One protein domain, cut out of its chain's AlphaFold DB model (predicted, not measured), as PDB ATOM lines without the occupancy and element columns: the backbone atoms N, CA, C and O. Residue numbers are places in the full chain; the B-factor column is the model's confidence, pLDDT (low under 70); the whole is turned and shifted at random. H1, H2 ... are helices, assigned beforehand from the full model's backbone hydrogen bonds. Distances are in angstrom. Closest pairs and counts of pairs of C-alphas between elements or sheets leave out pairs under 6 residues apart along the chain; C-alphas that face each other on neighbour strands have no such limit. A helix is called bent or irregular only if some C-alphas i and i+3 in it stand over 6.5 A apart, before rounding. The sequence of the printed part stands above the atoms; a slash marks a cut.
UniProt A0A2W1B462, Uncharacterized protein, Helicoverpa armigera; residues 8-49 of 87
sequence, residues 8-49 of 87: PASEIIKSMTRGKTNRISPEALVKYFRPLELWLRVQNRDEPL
ATOM      1  N   PRO A   8     -44.715  -3.656 -10.707       89.88
ATOM      2  CA  PRO A   8     -43.344  -3.713 -11.191       89.88
ATOM      3  C   PRO A   8     -43.065  -5.069 -11.851       89.88
ATOM      4  O   PRO A   8     -43.516  -6.120 -11.387       89.88
ATOM      5  N   ALA A   9     -42.273  -5.059 -12.925       87.31
ATOM      6  CA  ALA A   9     -41.965  -6.258 -13.707       87.31
ATOM      7  C   ALA A   9     -41.368  -7.397 -12.858       87.31
ATOM      8  O   ALA A   9     -41.666  -8.564 -13.096       87.31
ATOM      9  N   SER A  10     -40.582  -7.074 -11.827       90.00
ATOM     10  CA  SER A  10     -40.014  -8.047 -10.884       90.00
ATOM     11  C   SER A  10     -41.078  -8.817 -10.092       90.00
ATOM     12  O   SER A  10     -40.918 -10.016  -9.852       90.00
ATOM     13  N   GLU A  11     -42.187  -8.171  -9.718       89.81
ATOM     14  CA  GLU A  11     -43.313  -8.818  -9.035       89.81
ATOM     15  C   GLU A  11     -44.082  -9.727  -9.998       89.81
ATOM     16  O   GLU A  11     -44.446 -10.852  -9.645       89.81
ATOM     17  N   ILE A  12     -44.252  -9.285 -11.246       89.88
ATOM     18  CA  ILE A  12     -44.863 -10.094 -12.303       89.88
ATOM     19  C   ILE A  12     -44.016 -11.348 -12.557       89.88
ATOM     20  O   ILE A  12     -44.544 -12.458 -12.483       89.88
ATOM     21  N   ILE A  13     -42.703 -11.197 -12.751       89.38
ATOM     22  CA  ILE A  13     -41.751 -12.307 -12.926       89.38
ATOM     23  C   ILE A  13     -41.806 -13.263 -11.731       89.38
ATOM     24  O   ILE A  13     -41.874 -14.480 -11.918       89.38
ATOM     25  N   LYS A  14     -41.852 -12.739 -10.501       90.56
ATOM     26  CA  LYS A  14     -41.984 -13.556  -9.290       90.56
ATOM     27  C   LYS A  14     -43.276 -14.365  -9.285       90.56
ATOM     28  O   LYS A  14     -43.239 -15.557  -8.996       90.56
ATOM     29  N   SER A  15     -44.404 -13.755  -9.642       88.31
ATOM     30  CA  SER A  15     -45.687 -14.465  -9.709       88.31
ATOM     31  C   SER A  15     -45.690 -15.554 -10.792       88.31
ATOM     32  O   SER A  15     -46.087 -16.688 -10.530       88.31
ATOM     33  N   MET A  16     -45.156 -15.255 -11.979       86.81
ATOM     34  CA  MET A  16     -45.114 -16.175 -13.119       86.81
ATOM     35  C   MET A  16     -44.161 -17.351 -12.897       86.81
ATOM     36  O   MET A  16     -44.460 -18.481 -13.277       86.81
ATOM     37  N   THR A  17     -43.031 -17.112 -12.235       89.25
ATOM     38  CA  THR A  17     -42.042 -18.155 -11.925       89.25
ATOM     39  C   THR A  17     -42.376 -18.937 -10.654       89.25
ATOM     40  O   THR A  17     -41.553 -19.726 -10.189       89.25
ATOM     41  N   ARG A  18     -43.584 -18.758 -10.089       88.00
ATOM     42  CA  ARG A  18     -44.036 -19.378  -8.829       88.00
ATOM     43  C   ARG A  18     -43.080 -19.100  -7.662       88.00
ATOM     44  O   ARG A  18     -42.766 -19.986  -6.878       88.00
ATOM     45  N   GLY A  19     -42.574 -17.872  -7.584       84.25
ATOM     46  CA  GLY A  19     -41.694 -17.408  -6.513       84.25
ATOM     47  C   GLY A  19     -40.225 -17.803  -6.653       84.25
ATOM     48  O   GLY A  19     -39.441 -17.429  -5.786       84.25
ATOM     49  N   LYS A  20     -39.829 -18.508  -7.722       84.62
ATOM     50  CA  LYS A  20     -38.447 -18.986  -7.905       84.62
ATOM     51  C   LYS A  20     -37.432 -17.862  -8.096       84.62
ATOM     52  O   LYS A  20     -36.295 -17.998  -7.670       84.62
ATOM     53  N   THR A  21     -37.827 -16.764  -8.740       85.62
ATOM     54  CA  THR A  21     -36.956 -15.601  -8.941       85.62
ATOM     55  C   THR A  21     -37.775 -14.320  -9.068       85.62
ATOM     56  O   THR A  21     -38.895 -14.338  -9.565       85.62
ATOM     57  N   ASN A  22     -37.218 -13.190  -8.632       86.44
ATOM     58  CA  ASN A  22     -37.747 -11.845  -8.894       86.44
ATOM     59  C   ASN A  22     -36.920 -11.082  -9.949       86.44
ATOM     60  O   ASN A  22     -37.145  -9.892 -10.169       86.44
ATOM     61  N   ARG A  23     -35.954 -11.758 -10.582       87.31
ATOM     62  CA  ARG A  23     -35.035 -11.220 -11.592       87.31
ATOM     63  C   ARG A  23     -35.091 -12.055 -12.868       87.31
ATOM     64  O   ARG A  23     -35.407 -13.246 -12.834       87.31
ATOM     65  N   ILE A  24     -34.748 -11.427 -13.990       88.81
ATOM     66  CA  ILE A  24     -34.582 -12.121 -15.271       88.81
ATOM     67  C   ILE A  24     -33.379 -13.063 -15.153       88.81
ATOM     68  O   ILE A  24     -32.303 -12.640 -14.735       88.81
ATOM     69  N   SER A  25     -33.576 -14.335 -15.503       88.69
ATOM     70  CA  SER A  25     -32.525 -15.357 -15.512       88.69
ATOM     71  C   SER A  25     -32.481 -16.059 -16.875       88.69
ATOM     72  O   SER A  25     -33.536 -16.341 -17.450       88.69
ATOM     73  N   PRO A  26     -31.284 -16.369 -17.406       92.00
ATOM     74  CA  PRO A  26     -31.143 -17.104 -18.664       92.00
ATOM     75  C   PRO A  26     -31.328 -18.621 -18.491       92.00
ATOM     76  O   PRO A  26     -31.368 -19.359 -19.470       92.00
ATOM     77  N   GLU A  27     -31.450 -19.112 -17.257       91.31
ATOM     78  CA  GLU A  27     -31.455 -20.539 -16.914       91.31
ATOM     79  C   GLU A  27     -32.541 -21.334 -17.645       91.31
ATOM     80  O   GLU A  27     -32.288 -22.438 -18.126       91.31
ATOM     81  N   ALA A  28     -33.747 -20.769 -17.763       91.88
ATOM     82  CA  ALA A  28     -34.849 -21.407 -18.478       91.88
ATOM     83  C   ALA A  28     -34.545 -21.560 -19.977       91.88
ATOM     84  O   ALA A  28     -34.873 -22.591 -20.563       91.88
ATOM     85  N   LEU A  29     -33.871 -20.569 -20.569       95.75
ATOM     86  CA  LEU A  29     -33.466 -20.577 -21.973       95.75
ATOM     87  C   LEU A  29     -32.382 -21.629 -22.221       95.75
ATOM     88  O   LEU A  29     -32.525 -22.467 -23.108       95.75
ATOM     89  N   VAL A  30     -31.344 -21.648 -21.381       96.25
ATOM     90  CA  VAL A  30     -30.277 -22.661 -21.444       96.25
ATOM     91  C   VAL A  30     -30.856 -24.061 -21.252       96.25
ATOM     92  O   VAL A  30     -30.526 -24.982 -21.992       96.25
ATOM     93  N   LYS A  31     -31.771 -24.242 -20.292       96.19
ATOM     94  CA  LYS A  31     -32.429 -25.533 -20.064       96.19
ATOM     95  C   LYS A  31     -33.243 -25.984 -21.277       96.19
ATOM     96  O   LYS A  31     -33.201 -27.166 -21.604       96.19
ATOM     97  N   TYR A  32     -33.961 -25.066 -21.918       97.50
ATOM     98  CA  TYR A  32     -34.737 -25.356 -23.120       97.50
ATOM     99  C   TYR A  32     -33.840 -25.811 -24.279       97.50
ATOM    100  O   TYR A  32     -34.120 -26.828 -24.907       97.50
ATOM    101  N   PHE A  33     -32.722 -25.118 -24.510       98.50
ATOM    102  CA  PHE A  33     -31.793 -25.432 -25.600       98.50
ATOM    103  C   PHE A  33     -30.745 -26.499 -25.270       98.50
ATOM    104  O   PHE A  33     -29.983 -26.882 -26.155       98.50
ATOM    105  N   ARG A  34     -30.721 -27.036 -24.047       98.19
ATOM    106  CA  ARG A  34     -29.741 -28.044 -23.622       98.19
ATOM    107  C   ARG A  34     -29.608 -29.222 -24.604       98.19
ATOM    108  O   ARG A  34     -28.476 -29.558 -24.932       98.19
ATOM    109  N   PRO A  35     -30.685 -29.846 -25.121       98.25
ATOM    110  CA  PRO A  35     -30.532 -30.945 -26.077       98.25
ATOM    111  C   PRO A  35     -29.794 -30.528 -27.358       98.25
ATOM    112  O   PRO A  35     -28.935 -31.262 -27.841       98.25
ATOM    113  N   LEU A  36     -30.085 -29.328 -27.870       98.06
ATOM    114  CA  LEU A  36     -29.421 -28.769 -29.046       98.06
ATOM    115  C   LEU A  36     -27.954 -28.434 -28.755       98.06
ATOM    116  O   LEU A  36     -27.088 -28.734 -29.567       98.06
ATOM    117  N   GLU A  37     -27.665 -27.864 -27.585       97.38
ATOM    118  CA  GLU A  37     -26.298 -27.595 -27.136       97.38
ATOM    119  C   GLU A  37     -25.451 -28.878 -27.123       97.38
ATOM    120  O   GLU A  37     -24.328 -28.884 -27.624       97.38
ATOM    121  N   LEU A  38     -25.993 -29.986 -26.599       97.88
ATOM    122  CA  LEU A  38     -25.299 -31.276 -26.604       97.88
ATOM    123  C   LEU A  38     -25.045 -31.784 -28.026       97.88
ATOM    124  O   LEU A  38     -23.954 -32.276 -28.308       97.88
ATOM    125  N   TRP A  39     -26.024 -31.658 -28.920       98.00
ATOM    126  CA  TRP A  39     -25.862 -32.058 -30.316       98.00
ATOM    127  C   TRP A  39     -24.781 -31.228 -31.024       98.00
ATOM    128  O   TRP A  39     -23.893 -31.796 -31.657       98.00
ATOM    129  N   LEU A  40     -24.782 -29.904 -30.835       97.38
ATOM    130  CA  LEU A  40     -23.776 -28.999 -31.397       97.38
ATOM    131  C   LEU A  40     -22.360 -29.322 -30.904       97.38
ATOM    132  O   LEU A  40     -21.419 -29.267 -31.686       97.38
ATOM    133  N   ARG A  41     -22.197 -29.724 -29.636       95.75
ATOM    134  CA  ARG A  41     -20.896 -30.173 -29.102       95.75
ATOM    135  C   ARG A  41     -20.371 -31.432 -29.795       95.75
ATOM    136  O   ARG A  41     -19.161 -31.606 -29.886       95.75
ATOM    137  N   VAL A  42     -21.258 -32.326 -30.234       96.88
ATOM    138  CA  VAL A  42     -20.861 -33.527 -30.983       96.88
ATOM    139  C   VAL A  42     -20.503 -33.166 -32.419       96.88
ATOM    140  O   VAL A  42     -19.485 -33.636 -32.909       96.88
ATOM    141  N   GLN A  43     -21.313 -32.334 -33.076       95.88
ATOM    142  CA  GLN A  43     -21.077 -31.948 -34.470       95.88
ATOM    143  C   GLN A  43     -19.819 -31.099 -34.640       95.88
ATOM    144  O   GLN A  43     -19.017 -31.369 -35.522       95.88
ATOM    145  N   ASN A  44     -19.599 -30.135 -33.751       95.38
ATOM    146  CA  ASN A  44     -18.457 -29.232 -33.846       95.38
ATOM    147  C   ASN A  44     -17.172 -29.834 -33.248       95.38
ATOM    148  O   ASN A  44     -16.233 -29.096 -32.970       95.38
ATOM    149  N   ARG A  45     -17.125 -31.149 -32.980       94.00
ATOM    150  CA  ARG A  45     -15.970 -31.796 -32.334       94.00
ATOM    151  C   ARG A  45     -14.698 -31.680 -33.173       94.00
ATOM    152  O   ARG A  45     -13.636 -31.445 -32.607       94.00
ATOM    153  N   ASP A  46     -14.830 -31.859 -34.482       91.19
ATOM    154  CA  ASP A  46     -13.704 -31.898 -35.423       91.19
ATOM    155  C   ASP A  46     -13.524 -30.560 -36.160       91.19
ATOM    156  O   ASP A  46     -12.716 -30.452 -37.083       91.19
ATOM    157  N   GLU A  47     -14.271 -29.529 -35.753       88.31
ATOM    158  CA  GLU A  47     -14.145 -28.196 -36.327       88.31
ATOM    159  C   GLU A  47     -12.851 -27.534 -35.832       88.31
ATOM    160  O   GLU A  47     -12.606 -27.471 -34.622       88.31
ATOM    161  N   PRO A  48     -12.018 -26.992 -36.737       83.50
ATOM    162  CA  PRO A  48     -10.729 -26.409 -36.373       83.50
ATOM    163  C   PRO A  48     -10.864 -25.126 -35.544       83.50
ATOM    164  O   PRO A  48      -9.905 -24.709 -34.896       83.50
ATOM    165  N   LEU A  49     -12.040 -24.488 -35.560       83.38
ATOM    166  CA  LEU A  49     -12.315 -23.259 -34.828       83.38
ATOM    167  C   LEU A  49     -13.756 -23.250 -34.296       83.38
ATOM    168  O   LEU A  49     -14.712 -23.281 -35.065       83.38
TER     169      LEU A  49
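AT A GLANCE: This is residues 8 to 49 of the 87 residues of an uncharacterized protein of Helicoverpa armigera (UniProt A0A2W1B462). A small head, made of the short helix H1 and the loop after it that folds back beside H1, leads into one long, kinked helix, H2, which sticks out as a free arm and makes most of the length. The printed part has 42 residues with two named helices, H1 then H2, and no named strand; the class is all helix. The whole is extended, with a radius of gyration of the C-alphas of 16.0 A and spans of 47 by 17 by 10 A.

HOW THE PARTS SIT: H1, residues 9 to 16, and H2, residues 27 to 46, are apart. Residues 25 to 49, of which 27 to 46 belong to H2, stand free. H2 has a kink of 58 degrees near residue 35 and is irregular: C-alphas 32 and 35 are 7.6 A apart. Every O i to N i+4 pair is within hydrogen-bond range in H1, and 12 of 16 in H2.

IN THESE COORDINATES: H1 begins at C-alpha 9 (-41.965, -6.258, -13.707) and measures 10.4 A. H2 measures 28.0 A and ends at C-alpha 46 (-13.704, -31.898, -35.423).

THE WHOLE: The C-alphas farthest apart, of Pro 8 and Asp 46, are 47.5 A apart. The link from H1 to H2 is short, with 10 residues. The printed part has no cut, and no printed residue is under 70 in pLDDT.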